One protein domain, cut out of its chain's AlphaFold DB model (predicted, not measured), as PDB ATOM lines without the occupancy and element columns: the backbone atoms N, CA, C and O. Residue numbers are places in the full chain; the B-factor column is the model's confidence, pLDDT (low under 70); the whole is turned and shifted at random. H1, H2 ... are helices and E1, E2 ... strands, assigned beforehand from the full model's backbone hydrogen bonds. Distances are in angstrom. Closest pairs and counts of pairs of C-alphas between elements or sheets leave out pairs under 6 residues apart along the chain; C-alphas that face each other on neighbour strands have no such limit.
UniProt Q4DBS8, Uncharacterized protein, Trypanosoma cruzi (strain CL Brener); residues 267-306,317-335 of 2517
ATOM      1  N   ALA A 267       8.930  -0.611 141.371       78.93
ATOM      2  CA  ALA A 267      10.375  -0.785 141.543       78.93
ATOM      3  C   ALA A 267      11.155  -0.779 140.208       78.93
ATOM      4  O   ALA A 267      12.296  -0.331 140.163       78.93
ATOM      5  N   THR A 268      10.531  -1.200 139.105       74.12
ATOM      6  CA  THR A 268      11.080  -1.092 137.739       74.12
ATOM      7  C   THR A 268      11.165   0.356 137.228       74.12
ATOM      8  O   THR A 268      11.978   0.670 136.356       74.12
ATOM      9  N   GLU A 269      10.368   1.268 137.785       74.27
ATOM     10  CA  GLU A 269      10.258   2.676 137.379       74.27
ATOM     11  C   GLU A 269      11.130   3.602 138.251       74.27
ATOM     12  O   GLU A 269      11.605   4.633 137.765       74.27
ATOM     13  N   ASP A 270      11.434   3.213 139.493       83.42
ATOM     14  CA  ASP A 270      12.320   3.952 140.402       83.42
ATOM     15  C   ASP A 270      13.818   3.624 140.217       83.42
ATOM     16  O   ASP A 270      14.204   2.500 139.899       83.42
ATOM     17  N   ASP A 271      14.690   4.612 140.446       80.31
ATOM     18  CA  ASP A 271      16.145   4.464 140.281       80.31
ATOM     19  C   ASP A 271      16.769   3.504 141.302       80.31
ATOM     20  O   ASP A 271      17.659   2.726 140.954       80.31
ATOM     21  N   PHE A 272      16.296   3.545 142.551       89.22
ATOM     22  CA  PHE A 272      16.773   2.666 143.620       89.22
ATOM     23  C   PHE A 272      16.202   1.251 143.459       89.22
ATOM     24  O   PHE A 272      16.924   0.266 143.610       89.22
ATOM     25  N   GLY A 273      14.933   1.148 143.043       87.10
ATOM     26  CA  GLY A 273      14.299  -0.126 142.702       87.10
ATOM     27  C   GLY A 273      15.019  -0.856 141.561       87.10
ATOM     28  O   GLY A 273      15.400  -2.014 141.725       87.10
ATOM     29  N   ARG A 274      15.324  -0.175 140.444       83.03
ATOM     30  CA  ARG A 274      16.110  -0.777 139.349       83.03
ATOM     31  C   ARG A 274      17.507  -1.208 139.781       83.03
ATOM     32  O   ARG A 274      17.977  -2.232 139.296       83.03
ATOM     33  N   ALA A 275      18.164  -0.475 140.679       83.99
ATOM     34  CA  ALA A 275      19.472  -0.875 141.192       83.99
ATOM     35  C   ALA A 275      19.397  -2.202 141.979       83.99
ATOM     36  O   ALA A 275      20.217  -3.087 141.754       83.99
ATOM     37  N   LEU A 276      18.365  -2.393 142.812       85.46
ATOM     38  CA  LEU A 276      18.114  -3.668 143.501       85.46
ATOM     39  C   LEU A 276      17.843  -4.821 142.516       85.46
ATOM     40  O   LEU A 276      18.417  -5.902 142.664       85.46
ATOM     41  N   LEU A 277      17.031  -4.588 141.475       83.57
ATOM     42  CA  LEU A 277      16.776  -5.580 140.418       83.57
ATOM     43  C   LEU A 277      18.061  -5.955 139.653       83.57
ATOM     44  O   LEU A 277      18.282  -7.125 139.341       83.57
ATOM     45  N   GLN A 278      18.944  -4.985 139.390       77.11
ATOM     46  CA  GLN A 278      20.218  -5.198 138.691       77.11
ATOM     47  C   GLN A 278      21.250  -5.981 139.523       77.11
ATOM     48  O   GLN A 278      22.021  -6.749 138.944       77.11
ATOM     49  N   GLU A 279      21.220  -5.865 140.856       77.57
ATOM     50  CA  GLU A 279      21.958  -6.745 141.783       77.57
ATOM     51  C   GLU A 279      21.324  -8.150 141.913       77.57
ATOM     52  O   GLU A 279      21.870  -9.044 142.565       77.57
ATOM     53  N   GLY A 280      20.189  -8.387 141.246       72.65
ATOM     54  CA  GLY A 280      19.540  -9.691 141.135       72.65
ATOM     55  C   GLY A 280      18.485  -9.983 142.201       72.65
ATOM     56  O   GLY A 280      18.071 -11.142 142.314       72.65
ATOM     57  N   VAL A 281      18.045  -8.976 142.964       82.29
ATOM     58  CA  VAL A 281      16.847  -9.060 143.816       82.29
ATOM     59  C   VAL A 281      15.615  -9.251 142.923       82.29
ATOM     60  O   VAL A 281      15.516  -8.603 141.885       82.29
ATOM     61  N   SER A 282      14.684 -10.152 143.266       82.14
ATOM     62  CA  SER A 282      13.456 -10.308 142.467       82.14
ATOM     63  C   SER A 282      12.454  -9.189 142.754       82.14
ATOM     64  O   SER A 282      12.334  -8.735 143.892       82.14
ATOM     65  N   LEU A 283      11.699  -8.797 141.721       80.24
ATOM     66  CA  LEU A 283      10.609  -7.821 141.822       80.24
ATOM     67  C   LEU A 283       9.607  -8.211 142.918       80.24
ATOM     68  O   LEU A 283       9.369  -7.439 143.839       80.24
ATOM     69  N   GLU A 284       9.148  -9.461 142.883       76.36
ATOM     70  CA  GLU A 284       8.185 -10.028 143.831       76.36
ATOM     71  C   GLU A 284       8.680 -10.003 145.292       76.36
ATOM     72  O   GLU A 284       7.911  -9.689 146.195       76.36
ATOM     73  N   PHE A 285       9.971 -10.253 145.566       87.30
ATOM     74  CA  PHE A 285      10.493 -10.118 146.935       87.30
ATOM     75  C   PHE A 285      10.580  -8.652 147.371       87.30
ATOM     76  O   PHE A 285      10.243  -8.327 148.511       87.30
ATOM     77  N   LEU A 286      11.014  -7.766 146.472       85.84
ATOM     78  CA  LEU A 286      11.111  -6.339 146.752       85.84
ATOM     79  C   LEU A 286       9.735  -5.741 147.077       85.84
ATOM     80  O   LEU A 286       9.611  -5.024 148.063       85.84
ATOM     81  N   GLU A 287       8.693  -6.099 146.328       83.69
ATOM     82  CA  GLU A 287       7.317  -5.638 146.562       83.69
ATOM     83  C   GLU A 287       6.740  -6.118 147.905       83.69
ATOM     84  O   GLU A 287       6.011  -5.369 148.556       83.69
ATOM     85  N   GLN A 288       7.121  -7.306 148.392       82.78
ATOM     86  CA  GLN A 288       6.753  -7.742 149.749       82.78
ATOM     87  C   GLN A 288       7.501  -6.956 150.840       82.78
ATOM     88  O   GLN A 288       6.919  -6.666 151.883       82.78
ATOM     89  N   LEU A 289       8.759  -6.550 150.614       87.54
ATOM     90  CA  LEU A 289       9.502  -5.710 151.569       87.54
ATOM     91  C   LEU A 289       8.925  -4.293 151.710       87.54
ATOM     92  O   LEU A 289       9.039  -3.703 152.783       87.54
ATOM     93  N   LEU A 290       8.286  -3.747 150.667       87.04
ATOM     94  CA  LEU A 290       7.643  -2.426 150.735       87.04
ATOM     95  C   LEU A 290       6.433  -2.391 151.688       87.04
ATOM     96  O   LEU A 290       6.026  -1.310 152.100       87.04
ATOM     97  N   LYS A 291       5.903  -3.553 152.094       82.16
ATOM     98  CA  LYS A 291       4.830  -3.689 153.099       82.16
ATOM     99  C   LYS A 291       5.331  -3.610 154.555       82.16
ATOM    100  O   LYS A 291       4.562  -3.875 155.471       82.16
ATOM    101  N   ASN A 292       6.611  -3.283 154.768       86.21
ATOM    102  CA  ASN A 292       7.293  -3.232 156.070       86.21
ATOM    103  C   ASN A 292       7.141  -4.499 156.956       86.21
ATOM    104  O   ASN A 292       6.773  -4.387 158.127       86.21
ATOM    105  N   PRO A 293       7.411  -5.717 156.447       83.67
ATOM    106  CA  PRO A 293       7.326  -6.930 157.257       83.67
ATOM    107  C   PRO A 293       8.346  -6.938 158.408       83.67
ATOM    108  O   PRO A 293       9.505  -6.541 158.244       83.67
ATOM    109  N   THR A 294       7.938  -7.470 159.562       79.84
ATOM    110  CA  THR A 294       8.830  -7.768 160.693       79.84
ATOM    111  C   THR A 294       9.746  -8.934 160.342       79.84
ATOM    112  O   THR A 294       9.278 -10.017 159.988       79.84
ATOM    113  N   ILE A 295      11.062  -8.732 160.447       80.24
ATOM    114  CA  ILE A 295      12.054  -9.778 160.175       80.24
ATOM    115  C   ILE A 295      13.127  -9.833 161.264       80.24
ATOM    116  O   ILE A 295      13.359  -8.869 161.987       80.24
ATOM    117  N   THR A 296      13.833 -10.960 161.344       77.06
ATOM    118  CA  THR A 296      15.035 -11.102 162.175       77.06
ATOM    119  C   THR A 296      16.301 -10.920 161.334       77.06
ATOM    120  O   THR A 296      16.520 -11.672 160.378       77.06
ATOM    121  N   TYR A 297      17.159  -9.966 161.706       76.20
ATOM    122  CA  TYR A 297      18.467  -9.720 161.089       76.20
ATOM    123  C   TYR A 297      19.480  -9.235 162.139       76.20
ATOM    124  O   TYR A 297      19.128  -8.532 163.077       76.20
ATOM    125  N   GLY A 298      20.744  -9.658 162.041       71.60
ATOM    126  CA  GLY A 298      21.798  -9.260 162.996       71.60
ATOM    127  C   GLY A 298      21.634  -9.756 164.447       71.60
ATOM    128  O   GLY A 298      22.501  -9.480 165.271       71.60
ATOM    129  N   GLY A 299      20.573 -10.509 164.754       74.63
ATOM    130  CA  GLY A 299      20.193 -10.894 166.119       74.63
ATOM    131  C   GLY A 299      19.078 -10.033 166.725       74.63
ATOM    132  O   GLY A 299      18.675 -10.298 167.852       74.63
ATOM    133  N   GLU A 300      18.561  -9.049 165.985       70.01
ATOM    134  CA  GLU A 300      17.394  -8.250 166.365       70.01
ATOM    135  C   GLU A 300      16.184  -8.644 165.497       70.01
ATOM    136  O   GLU A 300      16.337  -8.919 164.305       70.01
ATOM    137  N   THR A 301      14.987  -8.679 166.090       76.58
ATOM    138  CA  THR A 301      13.711  -8.888 165.385       76.58
ATOM    139  C   THR A 301      12.912  -7.595 165.461       76.58
ATOM    140  O   THR A 301      12.508  -7.204 166.549       76.58
ATOM    141  N   ARG A 302      12.738  -6.903 164.330       77.07
ATOM    142  CA  ARG A 302      12.013  -5.622 164.217       77.07
ATOM    143  C   ARG A 302      11.434  -5.462 162.798       77.07
ATOM    144  O   ARG A 302      11.823  -6.220 161.902       77.07
ATOM    145  N   PRO A 303      10.520  -4.505 162.561       82.37
ATOM    146  CA  PRO A 303      10.128  -4.093 161.212       82.37
ATOM    147  C   PRO A 303      11.351  -3.769 160.345       82.37
ATOM    148  O   PRO A 303      12.311  -3.157 160.821       82.37
ATOM    149  N   ILE A 304      11.335  -4.176 159.072       88.04
ATOM    150  CA  ILE A 304      12.484  -4.008 158.166       88.04
ATOM    151  C   ILE A 304      12.929  -2.543 158.020       88.04
ATOM    152  O   ILE A 304      14.121  -2.296 157.844       88.04
ATOM    153  N   PHE A 305      12.015  -1.572 158.133       90.31
ATOM    154  CA  PHE A 305      12.381  -0.153 158.084       90.31
ATOM    155  C   PHE A 305      13.214   0.269 159.309       90.31
ATOM    156  O   PHE A 305      14.237   0.924 159.129       90.31
ATOM    157  N   GLU A 306      12.881  -0.193 160.525       84.92
ATOM    158  CA  GLU A 306      13.681   0.085 161.736       84.92
ATOM    159  C   GLU A 306      15.050  -0.631 161.711       84.92
ATOM    160  O   GLU A 306      16.036  -0.101 162.214       84.92
ATOM    161  N   ILE A 317      21.418  -1.457 149.645       88.26
ATOM    162  CA  ILE A 317      21.542  -2.397 148.515       88.26
ATOM    163  C   ILE A 317      22.359  -3.623 148.928       88.26
ATOM    164  O   ILE A 317      21.944  -4.747 148.648       88.26
ATOM    165  N   HIS A 318      23.473  -3.444 149.643       89.95
ATOM    166  CA  HIS A 318      24.255  -4.571 150.150       89.95
ATOM    167  C   HIS A 318      23.451  -5.433 151.137       89.95
ATOM    168  O   HIS A 318      23.375  -6.651 150.968       89.95
ATOM    169  N   HIS A 319      22.802  -4.821 152.130       89.87
ATOM    170  CA  HIS A 319      21.995  -5.531 153.120       89.87
ATOM    171  C   HIS A 319      20.773  -6.213 152.506       89.87
ATOM    172  O   HIS A 319      20.472  -7.329 152.908       89.87
ATOM    173  N   LEU A 320      20.114  -5.624 151.503       88.89
ATOM    174  CA  LEU A 320      18.990  -6.227 150.782       88.89
ATOM    175  C   LEU A 320      19.428  -7.292 149.777       88.89
ATOM    176  O   LEU A 320      18.712  -8.271 149.609       88.89
ATOM    177  N   ALA A 321      20.611  -7.187 149.173       84.55
ATOM    178  CA  ALA A 321      21.195  -8.280 148.400       84.55
ATOM    179  C   ALA A 321      21.588  -9.458 149.309       84.55
ATOM    180  O   ALA A 321      21.388 -10.612 148.937       84.55
ATOM    181  N   VAL A 322      22.080  -9.196 150.528       86.59
ATOM    182  CA  VAL A 322      22.361 -10.221 151.550       86.59
ATOM    183  C   VAL A 322      21.073 -10.793 152.148       86.59
ATOM    184  O   VAL A 322      20.983 -12.005 152.320       86.59
ATOM    185  N   LEU A 323      20.062  -9.967 152.422       83.82
ATOM    186  CA  LEU A 323      18.750 -10.389 152.912       83.82
ATOM    187  C   LEU A 323      17.969 -11.128 151.840       83.82
ATOM    188  O   LEU A 323      17.349 -12.117 152.175       83.82
ATOM    189  N   TYR A 324      18.043 -10.744 150.566       82.74
ATOM    190  CA  TYR A 324      17.499 -11.546 149.475       82.74
ATOM    191  C   TYR A 324      18.349 -12.785 149.216       82.74
ATOM    192  O   TYR A 324      17.791 -13.821 148.907       82.74
ATOM    193  N   ALA A 325      19.671 -12.768 149.394       79.05
ATOM    194  CA  ALA A 325      20.442 -14.010 149.376       79.05
ATOM    195  C   ALA A 325      20.005 -14.939 150.522       79.05
ATOM    196  O   ALA A 325      19.896 -16.141 150.306       79.05
ATOM    197  N   ALA A 326      19.686 -14.384 151.697       78.50
ATOM    198  CA  ALA A 326      19.184 -15.083 152.877       78.50
ATOM    199  C   ALA A 326      17.675 -15.395 152.832       78.50
ATOM    200  O   ALA A 326      17.247 -16.316 153.513       78.50
ATOM    201  N   GLU A 327      16.876 -14.701 152.023       69.98
ATOM    202  CA  GLU A 327      15.450 -14.963 151.812       69.98
ATOM    203  C   GLU A 327      15.270 -15.902 150.632       69.98
ATOM    204  O   GLU A 327      14.519 -16.849 150.709       69.98
ATOM    205  N   LYS A 328      16.060 -15.772 149.575       62.51
ATOM    206  CA  LYS A 328      16.280 -16.849 148.614       62.51
ATOM    207  C   LYS A 328      16.849 -18.078 149.321       62.51
ATOM    208  O   LYS A 328      16.494 -19.183 148.934       62.51
ATOM    209  N   LEU A 329      17.636 -17.929 150.396       63.01
ATOM    210  CA  LEU A 329      17.978 -19.034 151.300       63.01
ATOM    211  C   LEU A 329      16.758 -19.501 152.118       63.01
ATOM    212  O   LEU A 329      16.493 -20.692 152.110       63.01
ATOM    213  N   LYS A 330      15.971 -18.615 152.750       57.87
ATOM    214  CA  LYS A 330      14.763 -18.976 153.523       57.87
ATOM    215  C   LYS A 330      13.672 -19.576 152.652       57.87
ATOM    216  O   LYS A 330      13.299 -20.689 152.943       57.87
ATOM    217  N   ARG A 331      13.235 -18.964 151.555       44.83
ATOM    218  CA  ARG A 331      12.400 -19.557 150.499       44.83
ATOM    219  C   ARG A 331      12.984 -20.858 149.954       44.83
ATOM    220  O   ARG A 331      12.221 -21.795 149.797       44.83
ATOM    221  N   THR A 332      14.299 -21.017 149.753       40.47
ATOM    222  CA  THR A 332      14.838 -22.365 149.428       40.47
ATOM    223  C   THR A 332      14.851 -23.339 150.622       40.47
ATOM    224  O   THR A 332      14.925 -24.546 150.398       40.47
ATOM    225  N   ASN A 333      14.716 -22.860 151.865       47.18
ATOM    226  CA  ASN A 333      14.514 -23.642 153.099       47.18
ATOM    227  C   ASN A 333      13.017 -23.803 153.502       47.18
ATOM    228  O   ASN A 333      12.711 -24.620 154.364       47.18
ATOM    229  N   GLN A 334      12.097 -23.014 152.932       34.36
ATOM    230  CA  GLN A 334      10.667 -22.913 153.277       34.36
ATOM    231  C   GLN A 334       9.783 -23.479 152.164       34.36
ATOM    232  O   GLN A 334       8.809 -24.150 152.477       34.36
ATOM    233  N   ALA A 335      10.159 -23.331 150.886       36.53
ATOM    234  CA  ALA A 335       9.569 -24.041 149.741       36.53
ATOM    235  C   ALA A 335       9.968 -25.537 149.718       36.53
ATOM    236  O   ALA A 335      10.382 -26.087 148.700       36.53
TER     237      ALA A 335
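This is residues 267 to 306 and 317 to 335 of the 2517 residues of an uncharacterized protein of Trypanosoma cruzi (strain CL Brener) (UniProt Q4DBS8). A two-stranded hairpin, E1 and E2, sits at one end of the domain and the short helix H1 at the other, with H2 and the long helix H3 between them. H3 starts beside H1 and runs outward, and residues 329 to 335, of which 329 to 334 belong to H3, stick out. The 59 printed residues hold three named helices and two named strands in the order H1, H2, E1, E2, H3; the sheet E1 - E2 is antiparallel and the class is mostly helix. The whole is compact, with a radius of gyration of the C-alphas of 11.4 A and spans of 32 by 26 by 19 A.

Find C-alpha 294 at (8.830, -7.768, 160.693), where E1, residues 294 to 297, begins; E2 follows as residues 300 to 303. Past the cut, H3, residues 317 to 334, runs 23.7 A from (21.542, -2.397, 148.515) to (10.667, -22.913, 153.277). Look earlier for H1, residues 271 to 278, 10.6 A long, and H2, residues 283 to 289, 10.0 A long.

In the hairpin E1 and E2, look for N 295 and O 302, 3.0 A apart, within hydrogen-bond range. H3 is apart from E1, but only just, at 8.2 A. With residues 317 to 321 alone, H3 touches H1; their closest C-alphas, of Leu 276 and Ile 317, are 6.2 A apart, at a steep tilt of 48 degrees, the same way. H2 is close to H3 but not clearly touching, about perpendicular at 83 degrees; the closest C-alphas, of Phe 285 and Tyr 324, are 7.6 A apart. Every O i to N i+4 pair is within hydrogen-bond range in H1, H2 and H3.

The C-alphas farthest apart, of Glu 269 and Gly 299, are 33.3 A apart. Residues 307 to 316 are not printed, and C-alphas 306 and 317 are 15.6 A apart across the cut. Of the links printed whole, each is tight. Expect low confidence at residues 327 to 335, where pLDDT is under 70.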